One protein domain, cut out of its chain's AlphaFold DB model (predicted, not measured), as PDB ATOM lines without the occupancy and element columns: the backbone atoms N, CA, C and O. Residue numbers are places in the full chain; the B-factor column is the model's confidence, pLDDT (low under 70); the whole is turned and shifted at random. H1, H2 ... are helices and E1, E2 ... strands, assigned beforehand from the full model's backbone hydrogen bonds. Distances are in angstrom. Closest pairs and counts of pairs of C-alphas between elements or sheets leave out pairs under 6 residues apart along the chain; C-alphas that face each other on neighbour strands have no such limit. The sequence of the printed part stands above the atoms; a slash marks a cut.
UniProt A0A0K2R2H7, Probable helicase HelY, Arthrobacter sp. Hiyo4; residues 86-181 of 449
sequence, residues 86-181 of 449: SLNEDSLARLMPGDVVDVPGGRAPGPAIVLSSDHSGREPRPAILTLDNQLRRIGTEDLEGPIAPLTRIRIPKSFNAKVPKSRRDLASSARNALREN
ATOM      1  N   SER A  86      17.904  17.656 -12.105       82.31
ATOM      2  CA  SER A  86      18.067  17.702 -10.645       82.31
ATOM      3  C   SER A  86      18.287  16.318 -10.026       82.31
ATOM      4  O   SER A  86      19.075  16.185  -9.095       82.31
ATOM      5  N   LEU A  87      17.604  15.290 -10.532       83.25
ATOM      6  CA  LEU A  87      17.757  13.908 -10.074       83.25
ATOM      7  C   LEU A  87      19.122  13.333 -10.469       83.25
ATOM      8  O   LEU A  87      19.764  12.662  -9.663       83.25
ATOM      9  N   ASN A  88      19.594  13.633 -11.680       85.88
ATOM     10  CA  ASN A  88      20.925  13.234 -12.132       85.88
ATOM     11  C   ASN A  88      22.018  13.925 -11.297       85.88
ATOM     12  O   ASN A  88      22.952  13.256 -10.856       85.88
ATOM     13  N   GLU A  89      21.878  15.226 -11.017       85.44
ATOM     14  CA  GLU A  89      22.781  15.981 -10.133       85.44
ATOM     15  C   GLU A  89      22.834  15.384  -8.721       85.44
ATOM     16  O   GLU A  89      23.923  15.107  -8.219       85.44
ATOM     17  N   ASP A  90      21.679  15.116  -8.105       83.69
ATOM     18  CA  ASP A  90      21.604  14.492  -6.779       83.69
ATOM     19  C   ASP A  90      22.231  13.085  -6.779       83.69
ATOM     20  O   ASP A  90      23.004  12.739  -5.884       83.69
ATOM     21  N   SER A  91      21.992  12.289  -7.828       86.44
ATOM     22  CA  SER A  91      22.600  10.960  -7.954       86.44
ATOM     23  C   SER A  91      24.131  11.011  -8.019       86.44
ATOM     24  O   SER A  91      24.795  10.248  -7.317       86.44
ATOM     25  N   LEU A  92      24.700  11.966  -8.767       87.31
ATOM     26  CA  LEU A  92      26.147  12.182  -8.866       87.31
ATOM     27  C   LEU A  92      26.737  12.727  -7.562       87.31
ATOM     28  O   LEU A  92      27.817  12.300  -7.149       87.31
ATOM     29  N   ALA A  93      26.025  13.635  -6.892       84.44
ATOM     30  CA  ALA A  93      26.440  14.202  -5.616       84.44
ATOM     31  C   ALA A  93      26.457  13.156  -4.489       84.44
ATOM     32  O   ALA A  93      27.239  13.288  -3.553       84.44
ATOM     33  N   ARG A  94      25.649  12.093  -4.564       84.94
ATOM     34  CA  ARG A  94      25.632  11.011  -3.558       84.94
ATOM     35  C   ARG A  94      26.740   9.968  -3.737       84.94
ATOM     36  O   ARG A  94      26.961   9.164  -2.825       84.94
ATOM     37  N   LEU A  95      27.439   9.965  -4.875       87.19
ATOM     38  CA  LEU A  95      28.517   9.013  -5.147       87.19
ATOM     39  C   LEU A  95      29.707   9.233  -4.215       87.19
ATOM     40  O   LEU A  95      30.145  10.360  -3.989       87.19
ATOM     41  N   MET A  96      30.271   8.139  -3.703       87.62
ATOM     42  CA  MET A  96      31.453   8.176  -2.847       87.62
ATOM     43  C   MET A  96      32.651   7.470  -3.479       87.62
ATOM     44  O   MET A  96      32.483   6.522  -4.245       87.62
ATOM     45  N   PRO A  97      33.879   7.831  -3.069       89.56
ATOM     46  CA  PRO A  97      35.063   7.057  -3.405       89.56
ATOM     47  C   PRO A  97      34.911   5.568  -3.046       89.56
ATOM     48  O   PRO A  97      34.630   5.198  -1.898       89.56
ATOM     49  N   GLY A  98      35.130   4.715  -4.044       86.94
ATOM     50  CA  GLY A  98      35.015   3.263  -3.972       86.94
ATOM     51  C   GLY A  98      33.680   2.704  -4.461       86.94
ATOM     52  O   GLY A  98      33.583   1.490  -4.626       86.94
ATOM     53  N   ASP A  99      32.673   3.540  -4.708       90.19
ATOM     54  CA  ASP A  99      31.419   3.096  -5.319       90.19
ATOM     55  C   ASP A  99      31.673   2.673  -6.776       90.19
ATOM     56  O   ASP A  99      32.432   3.317  -7.502       90.19
ATOM     57  N   VAL A 100      31.064   1.568  -7.199       90.06
ATOM     58  CA  VAL A 100      31.096   1.082  -8.582       90.06
ATOM     59  C   VAL A 100      29.729   1.340  -9.192       90.06
ATOM     60  O   VAL A 100      28.730   0.833  -8.689       90.06
ATOM     61  N   VAL A 101      29.686   2.134 -10.253       90.06
ATOM     62  CA  VAL A 101      28.465   2.547 -10.959       90.06
ATOM     63  C   VAL A 101      28.504   2.055 -12.396       90.06
ATOM     64  O   VAL A 101      29.587   1.838 -12.940       90.06
ATOM     65  N   ASP A 102      27.336   1.898 -13.009       88.69
ATOM     66  CA  ASP A 102      27.233   1.682 -14.450       88.69
ATOM     67  C   ASP A 102      26.977   3.013 -15.153       88.69
ATOM     68  O   ASP A 102      26.076   3.760 -14.767       88.69
ATOM     69  N   VAL A 103      27.804   3.330 -16.147       86.56
ATOM     70  CA  VAL A 103      27.668   4.550 -16.943       86.56
ATOM     71  C   VAL A 103      27.015   4.161 -18.274       86.56
ATOM     72  O   VAL A 103      27.676   3.517 -19.093       86.56
ATOM     73  N   PRO A 104      25.735   4.510 -18.509       76.19
ATOM     74  CA  PRO A 104      24.976   3.993 -19.651       76.19
ATOM     75  C   PRO A 104      25.481   4.520 -21.005       76.19
ATOM     76  O   PRO A 104      25.367   3.821 -22.010       76.19
ATOM     77  N   GLY A 105      26.081   5.718 -21.050       74.31
ATOM     78  CA  GLY A 105      26.517   6.348 -22.298       74.31
ATOM     79  C   GLY A 105      27.630   7.388 -22.134       74.31
ATOM     80  O   GLY A 105      28.219   7.550 -21.071       74.31
ATOM     81  N   GLY A 106      27.959   8.087 -23.224       68.62
ATOM     82  CA  GLY A 106      28.963   9.157 -23.229       68.62
ATOM     83  C   GLY A 106      30.391   8.686 -23.525       68.62
ATOM     84  O   GLY A 106      30.627   7.732 -24.266       68.62
ATOM     85  N   ARG A 107      31.386   9.402 -22.991       62.50
ATOM     86  CA  ARG A 107      32.812   9.207 -23.347       62.50
ATOM     87  C   ARG A 107      33.466   7.964 -22.721       62.50
ATOM     88  O   ARG A 107      34.650   7.726 -22.973       62.50
ATOM     89  N   ALA A 108      32.740   7.222 -21.886       66.56
ATOM     90  CA  ALA A 108      33.220   6.031 -21.189       66.56
ATOM     91  C   ALA A 108      32.054   5.122 -20.743       66.56
ATOM     92  O   ALA A 108      31.725   5.116 -19.558       66.56
ATOM     93  N   PRO A 109      31.427   4.378 -21.671       79.31
ATOM     94  CA  PRO A 109      30.317   3.491 -21.340       79.31
ATOM     95  C   PRO A 109      30.776   2.275 -20.523       79.31
ATOM     96  O   PRO A 109      31.872   1.746 -20.732       79.31
ATOM     97  N   GLY A 110      29.907   1.809 -19.629       84.88
ATOM     98  CA  GLY A 110      30.082   0.604 -18.822       84.88
ATOM     99  C   GLY A 110      30.530   0.854 -17.375       84.88
ATOM    100  O   GLY A 110      30.578   1.998 -16.909       84.88
ATOM    101  N   PRO A 111      30.875  -0.215 -16.631       89.44
ATOM    102  CA  PRO A 111      31.146  -0.115 -15.205       89.44
ATOM    103  C   PRO A 111      32.382   0.734 -14.894       89.44
ATOM    104  O   PRO A 111      33.454   0.573 -15.492       89.44
ATOM    105  N   ALA A 112      32.258   1.603 -13.897       90.75
ATOM    106  CA  ALA A 112      33.327   2.488 -13.470       90.75
ATOM    107  C   ALA A 112      33.369   2.656 -11.950       90.75
ATOM    108  O   ALA A 112      32.359   2.588 -11.255       90.75
ATOM    109  N   ILE A 113      34.572   2.885 -11.432       91.81
ATOM    110  CA  ILE A 113      34.845   3.055 -10.004       91.81
ATOM    111  C   ILE A 113      34.987   4.544  -9.719       91.81
ATOM    112  O   ILE A 113      35.833   5.207 -10.315       91.81
ATOM    113  N   VAL A 114      34.231   5.062  -8.763       91.75
ATOM    114  CA  VAL A 114      34.340   6.447  -8.305       91.75
ATOM    115  C   VAL A 114      35.619   6.605  -7.480       91.75
ATOM    116  O   VAL A 114      35.827   5.911  -6.488       91.75
ATOM    117  N   LEU A 115      36.499   7.517  -7.886       89.12
ATOM    118  CA  LEU A 115      37.768   7.807  -7.208       89.12
ATOM    119  C   LEU A 115      37.678   9.027  -6.293       89.12
ATOM    120  O   LEU A 115      38.281   9.042  -5.223       89.12
ATOM    121  N   SER A 116      36.940  10.049  -6.719       85.00
ATOM    122  CA  SER A 116      36.721  11.272  -5.952       85.00
ATOM    123  C   SER A 116      35.308  11.775  -6.185       85.00
ATOM    124  O   SER A 116      34.847  11.816  -7.328       85.00
ATOM    125  N   SER A 117      34.655  12.194  -5.113       80.00
ATOM    126  CA  SER A 117      33.358  12.853  -5.158       80.00
ATOM    127  C   SER A 117      33.498  14.366  -5.325       80.00
ATOM    128  O   SER A 117      34.556  14.940  -5.060       80.00
ATOM    129  N   ASP A 118      32.425  15.002  -5.784       75.12
ATOM    130  CA  ASP A 118      32.337  16.446  -6.007       75.12
ATOM    131  C   ASP A 118      31.035  16.975  -5.386       75.12
ATOM    132  O   ASP A 118      30.093  17.343  -6.076       75.12
ATOM    133  N   HIS A 119      30.942  16.893  -4.055       69.44
ATOM    134  CA  HIS A 119      29.692  17.117  -3.312       69.44
ATOM    135  C   HIS A 119      29.238  18.585  -3.260       69.44
ATOM    136  O   HIS A 119      28.068  18.848  -3.004       69.44
ATOM    137  N   SER A 120      30.157  19.534  -3.460       63.03
ATOM    138  CA  SER A 120      29.908  20.973  -3.265       63.03
ATOM    139  C   SER A 120      29.817  21.759  -4.577       63.03
ATOM    140  O   SER A 120      29.625  22.976  -4.554       63.03
ATOM    141  N   GLY A 121      29.994  21.094  -5.721       65.50
ATOM    142  CA  GLY A 121      29.893  21.711  -7.037       65.50
ATOM    143  C   GLY A 121      28.438  21.957  -7.436       65.50
ATOM    144  O   GLY A 121      27.584  21.094  -7.263       65.50
ATOM    145  N   ARG A 122      28.157  23.122  -8.037       70.00
ATOM    146  CA  ARG A 122      26.850  23.416  -8.661       70.00
ATOM    147  C   ARG A 122      26.517  22.444  -9.803       70.00
ATOM    148  O   ARG A 122      25.349  22.251 -10.104       70.00
ATOM    149  N   GLU A 123      27.541  21.846 -10.410       79.44
ATOM    150  CA  GLU A 123      27.444  20.727 -11.350       79.44
ATOM    151  C   GLU A 123      28.480  19.662 -10.937       79.44
ATOM    152  O   GLU A 123      29.666  19.833 -11.236       79.44
ATOM    153  N   PRO A 124      28.083  18.601 -10.208       82.56
ATOM    154  CA  PRO A 124      29.019  17.617  -9.668       82.56
ATOM    155  C   PRO A 124      29.681  16.814 -10.796       82.56
ATOM    156  O   PRO A 124      28.997  16.188 -11.605       82.56
ATOM    157  N   ARG A 125      31.022  16.804 -10.844       88.25
ATOM    158  CA  ARG A 125      31.806  16.061 -11.851       88.25
ATOM    159  C   ARG A 125      32.777  15.063 -11.207       88.25
ATOM    160  O   ARG A 125      34.001  15.290 -11.259       88.25
ATOM    161  N   PRO A 126      32.279  13.976 -10.582       88.06
ATOM    162  CA  PRO A 126      33.122  13.003  -9.898       88.06
ATOM    163  C   PRO A 126      34.111  12.342 -10.862       88.06
ATOM    164  O   PRO A 126      33.818  12.101 -12.038       88.06
ATOM    165  N   ALA A 127      35.314  12.056 -10.362       89.81
ATOM    166  CA  ALA A 127      36.330  11.360 -11.141       89.81
ATOM    167  C   ALA A 127      36.110   9.853 -11.036       89.81
ATOM    168  O   ALA A 127      35.958   9.322  -9.934       89.81
ATOM    169  N   ILE A 128      36.148   9.170 -12.174       91.00
ATOM    170  CA  ILE A 128      35.931   7.734 -12.290       91.00
ATOM    171  C   ILE A 128      37.124   7.031 -12.949       91.00
ATOM    172  O   ILE A 128      37.868   7.617 -13.743       91.00
ATOM    173  N   LEU A 129      37.285   5.751 -12.628       91.12
ATOM    174  CA  LEU A 129      38.190   4.812 -13.278       91.12
ATOM    175  C   LEU A 129      37.364   3.745 -13.998       91.12
ATOM    176  O   LEU A 129      36.670   2.966 -13.348       91.12
ATOM    177  N   THR A 130      37.460   3.690 -15.324       90.38
ATOM    178  CA  THR A 130      36.802   2.642 -16.119       90.38
ATOM    179  C   THR A 130      37.498   1.292 -15.931       90.38
ATOM    180  O   THR A 130      38.682   1.235 -15.572       90.38
ATOM    181  N   LEU A 131      36.807   0.188 -16.233       87.31
ATOM    182  CA  LEU A 131      37.419  -1.150 -16.215       87.31
ATOM    183  C   LEU A 131      38.574  -1.324 -17.220       87.31
ATOM    184  O   LEU A 131      39.430  -2.193 -17.011       87.31
ATOM    185  N   ASP A 132      38.644  -0.464 -18.239       86.50
ATOM    186  CA  ASP A 132      39.749  -0.366 -19.204       86.50
ATOM    187  C   ASP A 132      40.931   0.478 -18.695       86.50
ATOM    188  O   ASP A 132      41.885   0.758 -19.422       86.50
ATOM    189  N   ASN A 133      40.918   0.856 -17.413       86.50
ATOM    190  CA  ASN A 133      41.963   1.621 -16.725       86.50
ATOM    191  C   ASN A 133      42.094   3.086 -17.185       86.50
ATOM    192  O   ASN A 133      43.153   3.708 -16.998       86.50
ATOM    193  N   GLN A 134      41.035   3.659 -17.766       86.62
ATOM    194  CA  GLN A 134      40.996   5.069 -18.154       86.62
ATOM    195  C   GLN A 134      40.457   5.938 -17.018       86.62
ATOM    196  O   GLN A 134      39.478   5.587 -16.363       86.62
ATOM    197  N   LEU A 135      41.089   7.094 -16.804       88.00
ATOM    198  CA  LEU A 135      40.620   8.108 -15.862       88.00
ATOM    199  C   LEU A 135      39.733   9.107 -16.595       88.00
ATOM    200  O   LEU A 135      40.157   9.700 -17.589       88.00
ATOM    201  N   ARG A 136      38.516   9.302 -16.097       87.31
ATOM    202  CA  ARG A 136      37.530  10.219 -16.678       87.31
ATOM    203  C   ARG A 136      36.800  10.974 -15.574       87.31
ATOM    204  O   ARG A 136      36.927  10.650 -14.398       87.31
ATOM    205  N   ARG A 137      36.049  11.997 -15.960       88.38
ATOM    206  CA  ARG A 137      35.030  12.625 -15.117       88.38
ATOM    207  C   ARG A 137      33.693  12.430 -15.807       88.38
ATOM    208  O   ARG A 137      33.661  12.537 -17.030       88.38
ATOM    209  N   ILE A 138      32.662  12.140 -15.027       88.06
ATOM    210  CA  ILE A 138      31.284  12.024 -15.514       88.06
ATOM    211  C   ILE A 138      30.499  13.250 -15.079       88.06
ATOM    212  O   ILE A 138      30.697  13.735 -13.966       88.06
ATOM    213  N   GLY A 139      29.656  13.763 -15.963       86.25
ATOM    214  CA  GLY A 139      28.713  14.835 -15.661       86.25
ATOM    215  C   GLY A 139      27.275  14.401 -15.919       86.25
ATOM    216  O   GLY A 139      27.011  13.269 -16.320       86.25
ATOM    217  N   THR A 140      26.330  15.316 -15.718       85.44
ATOM    218  CA  THR A 140      24.907  15.078 -16.025       85.44
ATOM    219  C   THR A 140      24.659  14.747 -17.498       85.44
ATOM    220  O   THR A 140      23.667  14.103 -17.818       85.44
ATOM    221  N   GLU A 141      25.562  15.181 -18.381       84.50
ATOM    222  CA  GLU A 141      25.550  14.941 -19.824       84.50
ATOM    223  C   GLU A 141      25.837  13.485 -20.222       84.50
ATOM    224  O   GLU A 141      25.471  13.079 -21.322       84.50
ATOM    225  N   ASP A 142      26.469  12.703 -19.343       83.44
ATOM    226  CA  ASP A 142      26.803  11.296 -19.589       83.44
ATOM    227  C   ASP A 142      25.720  10.336 -19.039       83.44
ATOM    228  O   ASP A 142      25.865   9.116 -19.126       83.44
ATOM    229  N   LEU A 143      24.640  10.874 -18.451       82.69
ATOM    230  CA  LEU A 143      23.586  10.110 -17.780       82.69
ATOM    231  C   LEU A 143      22.239  10.213 -18.509       82.69
ATOM    232  O   LEU A 143      21.732  11.305 -18.753       82.69
ATOM    233  N   GLU A 144      21.600   9.070 -18.751       77.62
ATOM    234  CA  GLU A 144      20.220   8.994 -19.267       77.62
ATOM    235  C   GLU A 144      19.163   9.038 -18.141       77.62
ATOM    236  O   GLU A 144      17.978   9.268 -18.384       77.62
ATOM    237  N   GLY A 145      19.594   8.874 -16.889       80.38
ATOM    238  CA  GLY A 145      18.772   8.897 -15.680       80.38
ATOM    239  C   GLY A 145      19.637   8.814 -14.417       80.38
ATOM    240  O   GLY A 145      20.863   8.714 -14.527       80.38
ATOM    241  N   PRO A 146      19.032   8.864 -13.217       83.12
ATOM    242  CA  PRO A 146      19.789   8.845 -11.974       83.12
ATOM    243  C   PRO A 146      20.480   7.490 -11.789       83.12
ATOM    244  O   PRO A 146      19.872   6.438 -11.992       83.12
ATOM    245  N   ILE A 147      21.750   7.517 -11.383       84.88
ATOM    246  CA  ILE A 147      22.564   6.307 -11.217       84.88
ATOM    247  C   ILE A 147      22.724   5.927  -9.748       84.88
ATOM    248  O   ILE A 147      22.956   6.767  -8.882       84.88
ATOM    249  N   ALA A 148      22.635   4.629  -9.471       85.06
ATOM    250  CA  ALA A 148      22.880   4.055  -8.155       85.06
ATOM    251  C   ALA A 148      24.151   3.187  -8.172       85.06
ATOM    252  O   ALA A 148      24.473   2.581  -9.197       85.06
ATOM    253  N   PRO A 149      24.886   3.096  -7.049       87.25
ATOM    254  CA  PRO A 149      26.046   2.219  -6.951       87.25
ATOM    255  C   PRO A 149      25.619   0.747  -7.014       87.25
ATOM    256  O   PRO A 149      24.807   0.296  -6.208       87.25
ATOM    257  N   LEU A 150      26.212  -0.006  -7.938       85.94
ATOM    258  CA  LEU A 150      26.038  -1.454  -8.076       85.94
ATOM    259  C   LEU A 150      26.729  -2.212  -6.941       85.94
ATOM    260  O   LEU A 150      26.184  -3.154  -6.379       85.94
ATOM    261  N   THR A 151      27.952  -1.802  -6.608       85.56
ATOM    262  CA  THR A 151      28.749  -2.394  -5.532       85.56
ATOM    263  C   THR A 151      29.737  -1.370  -4.978       85.56
ATOM    264  O   THR A 151      29.796  -0.230  -5.442       85.56
ATOM    265  N   ARG A 152      30.525  -1.752  -3.971       85.69
ATOM    266  CA  ARG A 152      31.563  -0.900  -3.392       85.69
ATOM    267  C   ARG A 152      32.848  -1.678  -3.158       85.69
ATOM    268  O   ARG A 152      32.847  -2.746  -2.548       85.69
ATOM    269  N   ILE A 153      33.961  -1.084  -3.566       88.88
ATOM    270  CA  ILE A 153      35.307  -1.577  -3.300       88.88
ATOM    271  C   ILE A 153      36.055  -0.636  -2.361       88.88
ATOM    272  O   ILE A 153      35.852   0.578  -2.343       88.88
ATOM    273  N   ARG A 154      36.959  -1.198  -1.560       86.69
ATOM    274  CA  ARG A 154      37.831  -0.405  -0.698       86.69
ATOM    275  C   ARG A 154      39.015   0.101  -1.515       86.69
ATOM    276  O   ARG A 154      39.835  -0.699  -1.950       86.69
ATOM    277  N   ILE A 155      39.138   1.418  -1.658       88.25
ATOM    278  CA  ILE A 155      40.331   2.040  -2.242       88.25
ATOM    279  C   ILE A 155      41.433   2.077  -1.165       88.25
ATOM    280  O   ILE A 155      41.214   2.654  -0.094       88.25
ATOM    281  N   PRO A 156      42.605   1.448  -1.383       86.25
ATOM    282  CA  PRO A 156      43.720   1.515  -0.440       86.25
ATOM    283  C   PRO A 156      44.215   2.952  -0.241       86.25
ATOM    284  O   PRO A 156      44.268   3.725  -1.192       86.25
ATOM    285  N   LYS A 157      44.668   3.306   0.972       81.88
ATOM    286  CA  LYS A 157      45.227   4.647   1.254       81.88
ATOM    287  C   LYS A 157      46.485   4.967   0.429       81.88
ATOM    288  O   LYS A 157      46.786   6.131   0.213       81.88
ATOM    289  N   SER A 158      47.205   3.943  -0.031       82.38
ATOM    290  CA  SER A 158      48.387   4.048  -0.896       82.38
ATOM    291  C   SER A 158      48.059   4.132  -2.394       82.38
ATOM    292  O   SER A 158      48.971   4.147  -3.220       82.38
ATOM    293  N   PHE A 159      46.776   4.148  -2.770       86.94
ATOM    294  CA  PHE A 159      46.361   4.162  -4.169       86.94
ATOM    295  C   PHE A 159      46.805   5.449  -4.874       86.94
ATOM    296  O   PHE A 159      46.525   6.556  -4.416       86.94
ATOM    297  N   ASN A 160      47.443   5.299  -6.038       85.81
ATOM    298  CA  ASN A 160      47.853   6.420  -6.877       85.81
ATOM    299  C   ASN A 160      47.334   6.241  -8.307       85.81
ATOM    300  O   ASN A 160      47.828   5.408  -9.068       85.81
ATOM    301  N   ALA A 161      46.374   7.085  -8.693       83.94
ATOM    302  CA  ALA A 161      45.742   7.056 -10.010       83.94
ATOM    303  C   ALA A 161      46.729   7.277 -11.177       83.94
ATOM    304  O   ALA A 161      46.480   6.805 -12.285       83.94
ATOM    305  N   LYS A 162      47.873   7.942 -10.949       83.62
ATOM    306  CA  LYS A 162      48.898   8.166 -11.985       83.62
ATOM    307  C   LYS A 162      49.666   6.887 -12.337       83.62
ATOM    308  O   LYS A 162      50.187   6.772 -13.443       83.62
ATOM    309  N   VAL A 163      49.707   5.898 -11.440       88.69
ATOM    310  CA  VAL A 163      50.490   4.667 -11.618       88.69
ATOM    311  C   VAL A 163      49.663   3.604 -12.365       88.69
ATOM    312  O   VAL A 163      48.623   3.173 -11.862       88.69
ATOM    313  N   PRO A 164      50.100   3.112 -13.546       86.88
ATOM    314  CA  PRO A 164      49.349   2.117 -14.326       86.88
ATOM    315  C   PRO A 164      49.080   0.796 -13.591       86.88
ATOM    316  O   PRO A 164      48.020   0.199 -13.764       86.88
ATOM    317  N   LYS A 165      50.024   0.328 -12.760       87.00
ATOM    318  CA  LYS A 165      49.857  -0.890 -11.948       87.00
ATOM    319  C   LYS A 165      48.717  -0.731 -10.934       87.00
ATOM    320  O   LYS A 165      47.788  -1.524 -10.947       87.00
ATOM    321  N   SER A 166      48.718   0.376 -10.188       87.44
ATOM    322  CA  SER A 166      47.670   0.714  -9.216       87.44
ATOM    323  C   SER A 166      46.272   0.762  -9.849       87.44
ATOM    324  O   SER A 166      45.313   0.281  -9.252       87.44
ATOM    325  N   ARG A 167      46.144   1.307 -11.072       89.19
ATOM    326  CA  ARG A 167      44.872   1.323 -11.820       89.19
ATOM    327  C   ARG A 167      44.390  -0.084 -12.184       89.19
ATOM    328  O   ARG A 167      43.224  -0.389 -11.956       89.19
ATOM    329  N   ARG A 168      45.287  -0.938 -12.690       87.88
ATOM    330  CA  ARG A 168      44.966  -2.330 -13.053       87.88
ATOM    331  C   ARG A 168      44.535  -3.159 -11.847       87.88
ATOM    332  O   ARG A 168      43.562  -3.901 -11.954       87.88
ATOM    333  N   ASP A 169      45.213  -2.999 -10.715       87.81
ATOM    334  CA  ASP A 169      44.906  -3.732  -9.482       87.81
ATOM    335  C   ASP A 169      43.515  -3.345  -8.938       87.81
ATOM    336  O   ASP A 169      42.717  -4.210  -8.558       87.81
ATOM    337  N   LEU A 170      43.178  -2.048  -8.978       87.88
ATOM    338  CA  LEU A 170      41.866  -1.554  -8.551       87.88
ATOM    339  C   LEU A 170      40.746  -1.972  -9.519       87.88
ATOM    340  O   LEU A 170      39.692  -2.422  -9.072       87.88
ATOM    341  N   ALA A 171      40.984  -1.906 -10.834       88.56
ATOM    342  CA  ALA A 171      40.040  -2.393 -11.841       88.56
ATOM    343  C   ALA A 171      39.804  -3.909 -11.724       88.56
ATOM    344  O   ALA A 171      38.670  -4.366 -11.831       88.56
ATOM    345  N   SER A 172      40.850  -4.694 -11.444       88.44
ATOM    346  CA  SER A 172      40.728  -6.136 -11.184       88.44
ATOM    347  C   SER A 172      39.866  -6.421  -9.949       88.44
ATOM    348  O   SER A 172      38.956  -7.245 -10.000       88.44
ATOM    349  N   SER A 173      40.078  -5.658  -8.873       86.50
ATOM    350  CA  SER A 173      39.275  -5.752  -7.647       86.50
ATOM    351  C   SER A 173      37.795  -5.431  -7.897       86.50
ATOM    352  O   SER A 173      36.922  -6.112  -7.365       86.50
ATOM    353  N   ALA A 174      37.500  -4.440  -8.747       86.19
ATOM    354  CA  ALA A 174      36.132  -4.124  -9.161       86.19
ATOM    355  C   ALA A 174      35.490  -5.240  -9.995       86.19
ATOM    356  O   ALA A 174      34.344  -5.596  -9.742       86.19
ATOM    357  N   ARG A 175      36.224  -5.831 -10.952       86.56
ATOM    358  CA  ARG A 175      35.717  -6.964 -11.749       86.56
ATOM    359  C   ARG A 175      35.363  -8.161 -10.871       86.56
ATOM    360  O   ARG A 175      34.335  -8.787 -11.106       86.56
ATOM    361  N   ASN A 176      36.178  -8.456  -9.859       86.38
ATOM    362  CA  ASN A 176      35.890  -9.533  -8.911       86.38
ATOM    363  C   ASN A 176      34.651  -9.215  -8.065       86.38
ATOM    364  O   ASN A 176      33.753 -10.044  -7.979       86.38
ATOM    365  N   ALA A 177      34.540  -7.991  -7.537       83.31
ATOM    366  CA  ALA A 177      33.373  -7.570  -6.757       83.31
ATOM    367  C   ALA A 177      32.057  -7.612  -7.559       83.31
ATOM    368  O   ALA A 177      31.020  -7.988  -7.011       83.31
ATOM    369  N   LEU A 178      32.102  -7.264  -8.851       84.31
ATOM    370  CA  LEU A 178      30.961  -7.382  -9.767       84.31
ATOM    371  C   LEU A 178      30.603  -8.849 -10.052       84.31
ATOM    372  O   LEU A 178      29.426  -9.186 -10.084       84.31
ATOM    373  N   ARG A 179      31.595  -9.737 -10.214       84.56
ATOM    374  CA  ARG A 179      31.359 -11.182 -10.406       84.56
ATOM    375  C   ARG A 179      30.755 -11.855  -9.176       84.56
ATOM    376  O   ARG A 179      29.943 -12.759  -9.317       84.56
ATOM    377  N   GLU A 180      31.148 -11.414  -7.987       82.00
ATOM    378  CA  GLU A 180      30.657 -11.936  -6.707       82.00
ATOM    379  C   GLU A 180      29.290 -11.353  -6.299       82.00
ATOM    380  O   GLU A 180      28.771 -11.722  -5.248       82.00
ATOM    381  N   ASN A 181      28.700 -10.449  -7.102       75.56
ATOM    382  CA  ASN A 181      27.447  -9.739  -6.798       75.56
ATOM    383  C   ASN A 181      27.422  -9.148  -5.380       75.56
ATOM    384  O   ASN A 181      26.416  -9.208  -4.669       75.56
TER     385      ASN A 181
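AT A GLANCE: This is residues 86 to 181 of the 449 residues of the protein "Probable helicase HelY" of Arthrobacter sp. Hiyo4 (UniProt A0A0K2R2H7). A small twisted sheet, the hairpins E1-E2-E3-E4, has the long helix H2 slantwise over one face and the short helix H1 at the opposite end of the domain. A long loop, residues 138 to 163, runs from E4 round to the other edge, where it pairs with E1, and on to H2. The printed part has 96 residues, in the order H1, E1, E2, E3, E4, H2; the sheet is antiparallel throughout and the class is mixed, with under half of the residues in named elements. It is compact, with radius of gyration of the C-alphas 12.5 A and spans of 36 by 25 by 21 A.

IN THESE COORDINATES: Find E2, residues 110 to 116, from C-alpha 110 at (30.082, 0.604, -18.822), 18.0 A long. Beside it are E1, residues 99 to 103, 12.3 A, and E3, residues 127 to 130, 10.1 A; E4 is residues 135 to 137, 7.2 A. H2, residues 164 to 179, runs 22.7 A to C-alpha 179 at (31.359, -11.182, -10.406). H1, residues 86 to 93, spans 10.4 A.

HOW THE PARTS SIT: The sheet is a meander, each strand the antiparallel neighbour of the one before, only just strongly twisted at 4.4 A off its plane. Look for N 101 and O 112 at 2.9 A, N 113 and O 129 at 2.8 A, and N 128 and O 136 at 2.8 A, within hydrogen-bond range. H2 is on the sheet at a height of 9.4 A, making two layers, helix on one face; the closest C-alphas of E2 and H2 are Ile 113 and Ala 174, 7.3 A. H1 is not on the sheet and is apart from H2. In H1 and H2 every O i to N i+4 pair is within range.

THE WHOLE: The C-alphas of Ser 86 and Lys 165, the two farthest apart, are 36.9 A apart. The printed part has no cut; E4 to H2 is the long link. Residues 106 to 108 and 119 to 121 have pLDDT under 70.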